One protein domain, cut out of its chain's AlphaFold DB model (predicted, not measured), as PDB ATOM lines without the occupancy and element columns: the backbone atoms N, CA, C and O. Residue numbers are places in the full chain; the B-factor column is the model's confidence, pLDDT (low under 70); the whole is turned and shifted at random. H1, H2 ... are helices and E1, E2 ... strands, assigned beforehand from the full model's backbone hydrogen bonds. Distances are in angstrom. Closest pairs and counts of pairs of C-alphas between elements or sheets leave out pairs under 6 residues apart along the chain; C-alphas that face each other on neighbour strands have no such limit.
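What this domain is: This is residues 6 to 83 of the 83 residues of an uncharacterized protein of candidate division CPR1 bacterium ADurb.Bin160 (UniProt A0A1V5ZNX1). One helix, H1, packs in the angle between two small sheets, over E7 at the edge of one and over E3 at the edge of the other, and runs along the strands of both. The printed part has 78 residues, in the order E1 E2 E3 E4 E5 H1 E6 E7, of mixed class. One sheet runs E2 E1 E6 E7 and is mixed; the other, E3 E4 E5, is antiparallel. The whole is compact and rounded, with a radius of gyration of the C-alphas of 11.4 A and spans of 29 by 27 by 25 A.

Where its parts are: Find C-alpha 6 at (43.640, -33.724, -45.352), where E1, residues 6 to 10, begins. E2 follows at 13 to 18, 17.0 A long, then E3 at 22 to 28, 17.2 A, E4 at 31 to 36, 17.1 A, and E5 at 41 to 45. H1 takes residues 51 to 60, 14.1 A, from C-alpha 51 at (54.638, -46.609, -57.960). E6 is 67 to 71, and E7, 79 to 82, ends at C-alpha 82, (46.254, -25.770, -51.144).

How they stand to each other: In the hairpin E1 and E2, look for N 8 and O 15 at 2.8 A. E1 and E6 are parallel, with N 9 and O 70 at 2.8 A; E6 and E7 form a hairpin, with N 69 and O 80 at 2.9 A. This sheet is twisted, up to 4.1 A off its plane. E3 E4 E5 is a meander, each strand the antiparallel neighbour of the one before: N 26 and O 33 are 2.9 A apart, N 34 and O 42 2.9 A. H1 is on both sheets, at heights of 8.5 A over the first and 8.7 A over the meander. Its closest C-alphas to E7 are Ile 57 and Ala 79, 5.3 A; to E3, Lys 58 and Ile 25, 5.4 A. Each O i to N i+4 pair in H1 is within hydrogen-bond range. E5 and E7 are apart.

The domain as a whole: The farthest C-alphas, Ser 29 and Ile 83, are 31.9 A apart. The printed part has no cut and no long link, and no printed residue is under 70 in pLDDT.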
ATOM      1  N   VAL A   6      43.358 -32.746 -44.308       96.19
ATOM      2  CA  VAL A   6      43.640 -33.724 -45.352       96.19
ATOM      3  C   VAL A   6      42.317 -34.197 -45.931       96.19
ATOM      4  O   VAL A   6      41.417 -34.601 -45.196       96.19
ATOM      5  N   THR A   7      42.190 -34.127 -47.254       97.00
ATOM      6  CA  THR A   7      41.025 -34.620 -47.985       97.00
ATOM      7  C   THR A   7      41.453 -35.708 -48.956       97.00
ATOM      8  O   THR A   7      42.205 -35.438 -49.888       97.00
ATOM      9  N   ILE A   8      40.944 -36.920 -48.762       97.62
ATOM     10  CA  ILE A   8      41.201 -38.092 -49.602       97.62
ATOM     11  C   ILE A   8      39.946 -38.366 -50.425       97.62
ATOM     12  O   ILE A   8      38.861 -38.555 -49.872       97.62
ATOM     13  N   LYS A   9      40.085 -38.373 -51.750       97.06
ATOM     14  CA  LYS A   9      38.980 -38.528 -52.700       97.06
ATOM     15  C   LYS A   9      39.182 -39.767 -53.560       97.06
ATOM     16  O   LYS A   9      40.274 -39.998 -54.075       97.06
ATOM     17  N   ARG A  10      38.110 -40.531 -53.762       94.25
ATOM     18  CA  ARG A  10      38.016 -41.579 -54.788       94.25
ATOM     19  C   ARG A  10      36.571 -41.677 -55.264       94.25
ATOM     20  O   ARG A  10      35.704 -42.142 -54.527       94.25
ATOM     21  N   ASN A  11      36.309 -41.270 -56.505       91.75
ATOM     22  CA  ASN A  11      34.955 -41.212 -57.066       91.75
ATOM     23  C   ASN A  11      34.005 -40.391 -56.157       91.75
ATOM     24  O   ASN A  11      34.290 -39.229 -55.881       91.75
ATOM     25  N   LYS A  12      32.910 -40.982 -55.660       92.50
ATOM     26  CA  LYS A  12      31.954 -40.323 -54.750       92.50
ATOM     27  C   LYS A  12      32.384 -40.346 -53.279       92.50
ATOM     28  O   LYS A  12      31.759 -39.678 -52.460       92.50
ATOM     29  N   THR A  13      33.421 -41.106 -52.936       92.56
ATOM     30  CA  THR A  13      33.917 -41.210 -51.562       92.56
ATOM     31  C   THR A  13      34.884 -40.071 -51.285       92.56
ATOM     32  O   THR A  13      35.895 -39.921 -51.976       92.56
ATOM     33  N   VAL A  14      34.575 -39.282 -50.258       95.81
ATOM     34  CA  VAL A  14      35.421 -38.194 -49.770       95.81
ATOM     35  C   VAL A  14      35.577 -38.351 -48.266       95.81
ATOM     36  O   VAL A  14      34.591 -38.353 -47.535       95.81
ATOM     37  N   ILE A  15      36.819 -38.471 -47.815       94.56
ATOM     38  CA  ILE A  15      37.187 -38.425 -46.401       94.56
ATOM     39  C   ILE A  15      37.897 -37.099 -46.187       94.56
ATOM     40  O   ILE A  15      38.835 -36.787 -46.917       94.56
ATOM     41  N   SER A  16      37.452 -36.314 -45.212       95.44
ATOM     42  CA  SER A  16      38.091 -35.053 -44.846       95.44
ATOM     43  C   SER A  16      38.227 -34.986 -43.333       95.44
ATOM     44  O   SER A  16      37.265 -35.241 -42.611       95.44
ATOM     45  N   THR A  17      39.433 -34.698 -42.856       94.69
ATOM     46  CA  THR A  17      39.737 -34.566 -41.428       94.69
ATOM     47  C   THR A  17      40.890 -33.589 -41.222       94.69
ATOM     48  O   THR A  17      41.497 -33.113 -42.188       94.69
ATOM     49  N   PHE A  18      41.214 -33.273 -39.970       94.44
ATOM     50  CA  PHE A  18      42.420 -32.518 -39.667       94.44
ATOM     51  C   PHE A  18      43.654 -33.320 -40.051       94.44
ATOM     52  O   PHE A  18      43.765 -34.518 -39.790       94.44
ATOM     53  N   ARG A  19      44.636 -32.635 -40.630       92.94
ATOM     54  CA  ARG A  19      45.907 -33.248 -41.010       92.94
ATOM     55  C   ARG A  19      46.644 -33.844 -39.808       92.94
ATOM     56  O   ARG A  19      47.378 -34.811 -39.968       92.94
ATOM     57  N   SER A  20      46.408 -33.304 -38.610       93.19
ATOM     58  CA  SER A  20      46.922 -33.844 -37.349       93.19
ATOM     59  C   SER A  20      46.449 -35.262 -37.049       93.19
ATOM     60  O   SER A  20      47.141 -35.943 -36.299       93.19
ATOM     61  N   GLU A  21      45.315 -35.698 -37.600       94.81
ATOM     62  CA  GLU A  21      44.755 -37.030 -37.351       94.81
ATOM     63  C   GLU A  21      45.374 -38.098 -38.245       94.81
ATOM     64  O   GLU A  21      45.341 -39.275 -37.895       94.81
ATOM     65  N   LEU A  22      45.965 -37.716 -39.379       94.62
ATOM     66  CA  LEU A  22      46.671 -38.651 -40.244       94.62
ATOM     67  C   LEU A  22      48.030 -38.989 -39.616       94.62
ATOM     68  O   LEU A  22      48.885 -38.123 -39.439       94.62
ATOM     69  N   ALA A  23      48.212 -40.253 -39.249       95.69
ATOM     70  CA  ALA A  23      49.413 -40.752 -38.592       95.69
ATOM     71  C   ALA A  23      50.485 -41.182 -39.599       95.69
ATOM     72  O   ALA A  23      51.663 -40.897 -39.392       95.69
ATOM     73  N   SER A  24      50.093 -41.874 -40.673       96.19
ATOM     74  CA  SER A  24      51.025 -42.321 -41.709       96.19
ATOM     75  C   SER A  24      50.330 -42.612 -43.043       96.19
ATOM     76  O   SER A  24      49.117 -42.831 -43.110       96.19
ATOM     77  N   ILE A  25      51.131 -42.627 -44.112       97.31
ATOM     78  CA  ILE A  25      50.753 -43.124 -45.435       97.31
ATOM     79  C   ILE A  25      51.758 -44.207 -45.835       97.31
ATOM     80  O   ILE A  25      52.969 -43.971 -45.821       97.31
ATOM     81  N   ALA A  26      51.267 -45.385 -46.215       96.88
ATOM     82  CA  ALA A  26      52.098 -46.518 -46.609       96.88
ATOM     83  C   ALA A  26      51.719 -47.034 -47.998       96.88
ATOM     84  O   ALA A  26      50.545 -47.236 -48.309       96.88
ATOM     85  N   GLU A  27      52.731 -47.282 -48.825       96.25
ATOM     86  CA  GLU A  27      52.553 -47.991 -50.089       96.25
ATOM     87  C   GLU A  27      52.310 -49.476 -49.825       96.25
ATOM     88  O   GLU A  27      52.902 -50.068 -48.922       96.25
ATOM     89  N   THR A  28      51.471 -50.085 -50.650       95.19
ATOM     90  CA  THR A  28      51.264 -51.536 -50.689       95.19
ATOM     91  C   THR A  28      51.548 -52.044 -52.102       95.19
ATOM     92  O   THR A  28      51.738 -51.254 -53.042       95.19
ATOM     93  N   SER A  29      51.615 -53.364 -52.273       92.62
ATOM     94  CA  SER A  29      51.823 -53.979 -53.590       92.62
ATOM     95  C   SER A  29      50.738 -53.579 -54.589       92.62
ATOM     96  O   SER A  29      51.035 -53.341 -55.755       92.62
ATOM     97  N   ASP A  30      49.506 -53.440 -54.116       93.50
ATOM     98  CA  ASP A  30      48.292 -53.251 -54.901       93.50
ATOM     99  C   ASP A  30      47.611 -51.901 -54.648       93.50
ATOM    100  O   ASP A  30      46.483 -51.714 -55.082       93.50
ATOM    101  N   GLY A  31      48.265 -50.945 -53.981       95.69
ATOM    102  CA  GLY A  31      47.694 -49.619 -53.756       95.69
ATOM    103  C   GLY A  31      48.348 -48.851 -52.613       95.69
ATOM    104  O   GLY A  31      49.575 -48.839 -52.473       95.69
ATOM    105  N   ILE A  32      47.542 -48.211 -51.768       97.44
ATOM    106  CA  ILE A  32      48.025 -47.349 -50.682       97.44
ATOM    107  C   ILE A  32      47.109 -47.418 -49.456       97.44
ATOM    108  O   ILE A  32      45.896 -47.596 -49.576       97.44
ATOM    109  N   THR A  33      47.696 -47.269 -48.271       97.38
ATOM    110  CA  THR A  33      46.983 -47.256 -46.989       97.38
ATOM    111  C   THR A  33      47.219 -45.939 -46.263       97.38
ATOM    112  O   THR A  33      48.344 -45.439 -46.226       97.38
ATOM    113  N   PHE A  34      46.165 -45.414 -45.646       97.62
ATOM    114  CA  PHE A  34      46.202 -44.247 -44.771       97.62
ATOM    115  C   PHE A  34      45.849 -44.688 -43.357       97.62
ATOM    116  O   PHE A  34      44.791 -45.281 -43.146       97.62
ATOM    117  N   GLN A  35      46.731 -44.412 -42.402       97.62
ATOM    118  CA  GLN A  35      46.515 -44.724 -40.995       97.62
ATOM    119  C   GLN A  35      46.206 -43.442 -40.231       97.62
ATOM    120  O   GLN A  35      46.967 -42.478 -40.312       97.62
ATOM    121  N   PHE A  36      45.130 -43.452 -39.455       96.06
ATOM    122  CA  PHE A  36      44.741 -42.356 -38.577       96.06
ATOM    123  C   PHE A  36      45.110 -42.662 -37.118       96.06
ATOM    124  O   PHE A  36      45.287 -43.819 -36.726       96.06
ATOM    125  N   LYS A  37      45.288 -41.614 -36.309       96.25
ATOM    126  CA  LYS A  37      45.756 -41.715 -34.914       96.25
ATOM    127  C   LYS A  37      44.782 -42.426 -33.980       96.25
ATOM    128  O   LYS A  37      45.210 -42.960 -32.963       96.25
ATOM    129  N   ASP A  38      43.504 -42.440 -34.327       94.88
ATOM    130  CA  ASP A  38      42.446 -43.165 -33.620       94.88
ATOM    131  C   ASP A  38      42.497 -44.690 -33.854       94.88
ATOM    132  O   ASP A  38      41.737 -45.433 -33.239       94.88
ATOM    133  N   GLY A  39      43.398 -45.162 -34.724       94.06
ATOM    134  CA  GLY A  39      43.517 -46.565 -35.111       94.06
ATOM    135  C   GLY A  39      42.699 -46.939 -36.349       94.06
ATOM    136  O   GLY A  39      42.727 -48.100 -36.752       94.06
ATOM    137  N   THR A  40      42.001 -45.989 -36.977       94.19
ATOM    138  CA  THR A  40      41.276 -46.217 -38.231       94.19
ATOM    139  C   THR A  40      42.253 -46.348 -39.400       94.19
ATOM    140  O   THR A  40      43.233 -45.607 -39.511       94.19
ATOM    141  N   PHE A  41      41.960 -47.266 -40.323       95.38
ATOM    142  CA  PHE A  41      42.713 -47.444 -41.562       95.38
ATOM    143  C   PHE A  41      41.803 -47.264 -42.774       95.38
ATOM    144  O   PHE A  41      40.719 -47.844 -42.845       95.38
ATOM    145  N   PHE A  42      42.270 -46.498 -43.757       94.94
ATOM    146  CA  PHE A  42      41.653 -46.429 -45.075       94.94
ATOM    147  C   PHE A  42      42.554 -47.122 -46.096       94.94
ATOM    148  O   PHE A  42      43.652 -46.651 -46.396       94.94
ATOM    149  N   TYR A  43      42.078 -48.250 -46.617       94.94
ATOM    150  CA  TYR A  43      42.767 -49.034 -47.637       94.94
ATOM    151  C   TYR A  43      42.220 -48.682 -49.016       94.94
ATOM    152  O   TYR A  43      41.024 -48.819 -49.278       94.94
ATOM    153  N   CYS A  44      43.101 -48.258 -49.917       95.25
ATOM    154  CA  CYS A  44      42.778 -48.079 -51.322       95.25
ATOM    155  C   CYS A  44      43.505 -49.145 -52.137       95.25
ATOM    156  O   CYS A  44      44.693 -48.999 -52.420       95.25
ATOM    157  N   VAL A  45      42.770 -50.183 -52.536       95.44
ATOM    158  CA  VAL A  45      43.246 -51.206 -53.474       95.44
ATOM    159  C   VAL A  45      43.011 -50.715 -54.900       95.44
ATOM    160  O   VAL A  45      41.879 -50.448 -55.313       95.44
ATOM    161  N   ASP A  46      44.099 -50.556 -55.640       95.12
ATOM    162  CA  ASP A  46      44.149 -50.110 -57.022       95.12
ATOM    163  C   ASP A  46      45.428 -50.610 -57.719       95.12
ATOM    164  O   ASP A  46      46.474 -49.956 -57.702       95.12
ATOM    165  N   ALA A  47      45.334 -51.768 -58.377       92.31
ATOM    166  CA  ALA A  47      46.458 -52.383 -59.085       92.31
ATOM    167  C   ALA A  47      46.974 -51.554 -60.280       92.31
ATOM    168  O   ALA A  47      48.053 -51.841 -60.794       92.31
ATOM    169  N   GLN A  48      46.220 -50.548 -60.739       93.94
ATOM    170  CA  GLN A  48      46.640 -49.654 -61.823       93.94
ATOM    171  C   GLN A  48      47.413 -48.434 -61.303       93.94
ATOM    172  O   GLN A  48      48.031 -47.711 -62.088       93.94
ATOM    173  N   MET A  49      47.417 -48.198 -59.986       95.25
ATOM    174  CA  MET A  49      48.137 -47.083 -59.390       95.25
ATOM    175  C   MET A  49      49.650 -47.310 -59.483       95.25
ATOM    176  O   MET A  49      50.225 -48.181 -58.823       95.25
ATOM    177  N   SER A  50      50.312 -46.489 -60.296       94.69
ATOM    178  CA  SER A  50      51.757 -46.577 -60.502       94.69
ATOM    179  C   SER A  50      52.543 -46.299 -59.214       94.69
ATOM    180  O   SER A  50      52.121 -45.520 -58.357       94.69
ATOM    181  N   SER A  51      53.737 -46.886 -59.090       95.00
ATOM    182  CA  SER A  51      54.638 -46.609 -57.960       95.00
ATOM    183  C   SER A  51      54.987 -45.124 -57.842       95.00
ATOM    184  O   SER A  51      55.082 -44.606 -56.736       95.00
ATOM    185  N   ALA A  52      55.102 -44.411 -58.967       95.62
ATOM    186  CA  ALA A  52      55.327 -42.968 -58.964       95.62
ATOM    187  C   ALA A  52      54.161 -42.207 -58.310       95.62
ATOM    188  O   ALA A  52      54.388 -41.339 -57.469       95.62
ATOM    189  N   ALA A  53      52.911 -42.562 -58.635       96.69
ATOM    190  CA  ALA A  53      51.742 -41.941 -58.017       96.69
ATOM    191  C   ALA A  53      51.678 -42.227 -56.506       96.69
ATOM    192  O   ALA A  53      51.455 -41.310 -55.716       96.69
ATOM    193  N   LYS A  54      51.955 -43.475 -56.098       96.62
ATOM    194  CA  LYS A  54      52.031 -43.878 -54.684       96.62
ATOM    195  C   LYS A  54      53.085 -43.079 -53.911       96.62
ATOM    196  O   LYS A  54      52.785 -42.557 -52.838       96.62
ATOM    197  N   GLN A  55      54.276 -42.913 -54.486       95.94
ATOM    198  CA  GLN A  55      55.357 -42.122 -53.895       95.94
ATOM    199  C   GLN A  55      54.995 -40.642 -53.761       95.94
ATOM    200  O   GLN A  55      55.258 -40.052 -52.715       95.94
ATOM    201  N   ILE A  56      54.356 -40.038 -54.771       96.69
ATOM    202  CA  ILE A  56      53.885 -38.645 -54.684       96.69
ATOM    203  C   ILE A  56      52.908 -38.485 -53.514       96.69
ATOM    204  O   ILE A  56      53.063 -37.561 -52.715       96.69
ATOM    205  N   ILE A  57      51.934 -39.394 -53.374       97.25
ATOM    206  CA  ILE A  57      50.975 -39.344 -52.262       97.25
ATOM    207  C   ILE A  57      51.704 -39.492 -50.925       97.25
ATOM    208  O   ILE A  57      51.498 -38.676 -50.029       97.25
ATOM    209  N   LYS A  58      52.581 -40.489 -50.787       96.56
ATOM    210  CA  LYS A  58      53.325 -40.722 -49.547       96.56
ATOM    211  C   LYS A  58      54.171 -39.509 -49.156       96.56
ATOM    212  O   LYS A  58      54.043 -39.022 -48.040       96.56
ATOM    213  N   ASN A  59      54.960 -38.972 -50.083       95.25
ATOM    214  CA  ASN A  59      55.844 -37.832 -49.824       95.25
ATOM    215  C   ASN A  59      55.068 -36.536 -49.539       95.25
ATOM    216  O   ASN A  59      55.573 -35.639 -48.867       95.25
ATOM    217  N   SER A  60      53.826 -36.418 -50.023       94.00
ATOM    218  CA  SER A  60      52.976 -35.259 -49.729       94.00
ATOM    219  C   SER A  60      52.617 -35.141 -48.243       94.00
ATOM    220  O   SER A  60      52.355 -34.030 -47.771       94.00
ATOM    221  N   PHE A  61      52.655 -36.256 -47.500       93.00
ATOM    222  CA  PHE A  61      52.431 -36.290 -46.056       93.00
ATOM    223  C   PHE A  61      53.430 -35.412 -45.302       93.00
ATOM    224  O   PHE A  61      53.018 -34.638 -44.434       93.00
ATOM    225  N   ASP A  62      54.701 -35.454 -45.710       89.50
ATOM    226  CA  ASP A  62      55.809 -34.753 -45.054       89.50
ATOM    227  C   ASP A  62      55.719 -33.223 -45.196       89.50
ATOM    228  O   ASP A  62      56.392 -32.473 -44.486       89.50
ATOM    229  N   PHE A  63      54.858 -32.719 -46.086       86.81
ATOM    230  CA  PHE A  63      54.686 -31.287 -46.300       86.81
ATOM    231  C   PHE A  63      53.795 -30.630 -45.233       86.81
ATOM    232  O   PHE A  63      52.609 -30.426 -45.438       86.81
ATOM    233  N   ILE A  64      54.356 -30.236 -44.094       77.56
ATOM    234  CA  ILE A  64      53.629 -29.813 -42.875       77.56
ATOM    235  C   ILE A  64      52.748 -28.539 -42.943       77.56
ATOM    236  O   ILE A  64      52.293 -28.074 -41.898       77.56
ATOM    237  N   ARG A  65      52.521 -27.923 -44.110       86.31
ATOM    238  CA  ARG A  65      51.707 -26.696 -44.233       86.31
ATOM    239  C   ARG A  65      50.656 -26.804 -45.330       86.31
ATOM    240  O   ARG A  65      50.962 -27.264 -46.422       86.31
ATOM    241  N   GLY A  66      49.468 -26.276 -45.057       91.50
ATOM    242  CA  GLY A  66      48.367 -26.187 -46.013       91.50
ATOM    243  C   GLY A  66      47.512 -27.451 -46.076       91.50
ATOM    244  O   GLY A  66      47.865 -28.513 -45.545       91.50
ATOM    245  N   ASN A  67      46.371 -27.316 -46.746       94.81
ATOM    246  CA  ASN A  67      45.403 -28.381 -46.947       94.81
ATOM    247  C   ASN A  67      45.947 -29.393 -47.957       94.81
ATOM    248  O   ASN A  67      46.226 -29.054 -49.108       94.81
ATOM    249  N   LEU A  68      46.090 -30.645 -47.531       96.25
ATOM    250  CA  LEU A  68      46.505 -31.743 -48.393       96.25
ATOM    251  C   LEU A  68      45.284 -32.316 -49.109       96.25
ATOM    252  O   LEU A  68      44.386 -32.865 -48.475       96.25
ATOM    253  N   ILE A  69      45.266 -32.232 -50.435       97.12
ATOM    254  CA  ILE A  69      44.233 -32.852 -51.260       97.12
ATOM    255  C   ILE A  69      44.842 -34.043 -51.989       97.12
ATOM    256  O   ILE A  69      45.755 -33.873 -52.793       97.12
ATOM    257  N   ILE A  70      44.306 -35.232 -51.728       97.69
ATOM    258  CA  ILE A  70      44.679 -36.490 -52.371       97.69
ATOM    259  C   ILE A  70      43.516 -36.942 -53.257       97.69
ATOM    260  O   ILE A  70      42.399 -37.138 -52.775       97.69
ATOM    261  N   ASP A  71      43.777 -37.109 -54.549       97.19
ATOM    262  CA  ASP A  71      42.829 -37.619 -55.537       97.19
ATOM    263  C   ASP A  71      43.330 -38.960 -56.080       97.19
ATOM    264  O   ASP A  71      44.233 -39.030 -56.912       97.19
ATOM    265  N   LEU A  72      42.724 -40.039 -55.587       96.62
ATOM    266  CA  LEU A  72      43.144 -41.412 -55.861       96.62
ATOM    267  C   LEU A  72      42.808 -41.883 -57.282       96.62
ATOM    268  O   LEU A  72      43.162 -43.008 -57.626       96.62
ATOM    269  N   LEU A  73      42.116 -41.068 -58.088       94.88
ATOM    270  CA  LEU A  73      41.856 -41.339 -59.506       94.88
ATOM    271  C   LEU A  73      42.708 -40.473 -60.443       94.88
ATOM    272  O   LEU A  73      42.749 -40.735 -61.644       94.88
ATOM    273  N   ASN A  74      43.409 -39.463 -59.922       95.50
ATOM    274  CA  ASN A  74      44.283 -38.609 -60.716       95.50
ATOM    275  C   ASN A  74      45.739 -39.077 -60.615       95.50
ATOM    276  O   ASN A  74      46.519 -38.548 -59.833       95.50
ATOM    277  N   TYR A  75      46.141 -40.048 -61.435       93.06
ATOM    278  CA  TYR A  75      47.518 -40.562 -61.390       93.06
ATOM    279  C   TYR A  75      48.584 -39.557 -61.853       93.06
ATOM    280  O   TYR A  75      49.762 -39.749 -61.559       93.06
ATOM    281  N   THR A  76      48.201 -38.487 -62.555       93.94
ATOM    282  CA  THR A  76      49.122 -37.426 -62.996       93.94
ATOM    283  C   THR A  76      49.417 -36.431 -61.875       93.94
ATOM    284  O   THR A  76      50.533 -35.931 -61.758       93.94
ATOM    285  N   THR A  77      48.426 -36.129 -61.036       95.19
ATOM    286  CA  THR A  77      48.562 -35.219 -59.890       95.19
ATOM    287  C   THR A  77      47.781 -35.772 -58.695       95.19
ATOM    288  O   THR A  77      46.741 -35.224 -58.319       95.19
ATOM    289  N   PRO A  78      48.262 -36.875 -58.094       96.69
ATOM    290  CA  PRO A  78      47.488 -37.625 -57.108       96.69
ATOM    291  C   PRO A  78      47.461 -36.956 -55.734       96.69
ATOM    292  O   PRO A  78      46.605 -37.275 -54.913       96.69
ATOM    293  N   ALA A  79      48.376 -36.020 -55.475       97.12
ATOM    294  CA  ALA A  79      48.383 -35.194 -54.280       97.12
ATOM    295  C   ALA A  79      48.783 -33.754 -54.619       97.12
ATOM    296  O   ALA A  79      49.630 -33.523 -55.484       97.12
ATOM    297  N   ARG A  80      48.186 -32.785 -53.925       95.62
ATOM    298  CA  ARG A  80      48.532 -31.360 -54.007       95.62
ATOM    299  C   ARG A  80      48.296 -30.660 -52.673       95.62
ATOM    300  O   ARG A  80      47.520 -31.138 -51.848       95.62
ATOM    301  N   ILE A  81      48.932 -29.508 -52.502       94.56
ATOM    302  CA  ILE A  81      48.781 -28.651 -51.326       94.56
ATOM    303  C   ILE A  81      48.054 -27.369 -51.733       94.56
ATOM    304  O   ILE A  81      48.472 -26.697 -52.673       94.56
ATOM    305  N   GLU A  82      46.986 -27.033 -51.018       92.12
ATOM    306  CA  GLU A  82      46.254 -25.770 -51.144       92.12
ATOM    307  C   GLU A  82      46.538 -24.914 -49.896       92.12
ATOM    308  O   GLU A  82      46.426 -25.402 -48.769       92.12
ATOM    309  N   ILE A  83      46.977 -23.665 -50.093       81.06
ATOM    310  CA  ILE A  83      47.418 -22.745 -49.024       81.06
ATOM    311  C   ILE A  83      46.307 -21.763 -48.672       81.06
ATOM    312  O   ILE A  83      45.694 -21.226 -49.620       81.06
TER     313      ILE A  83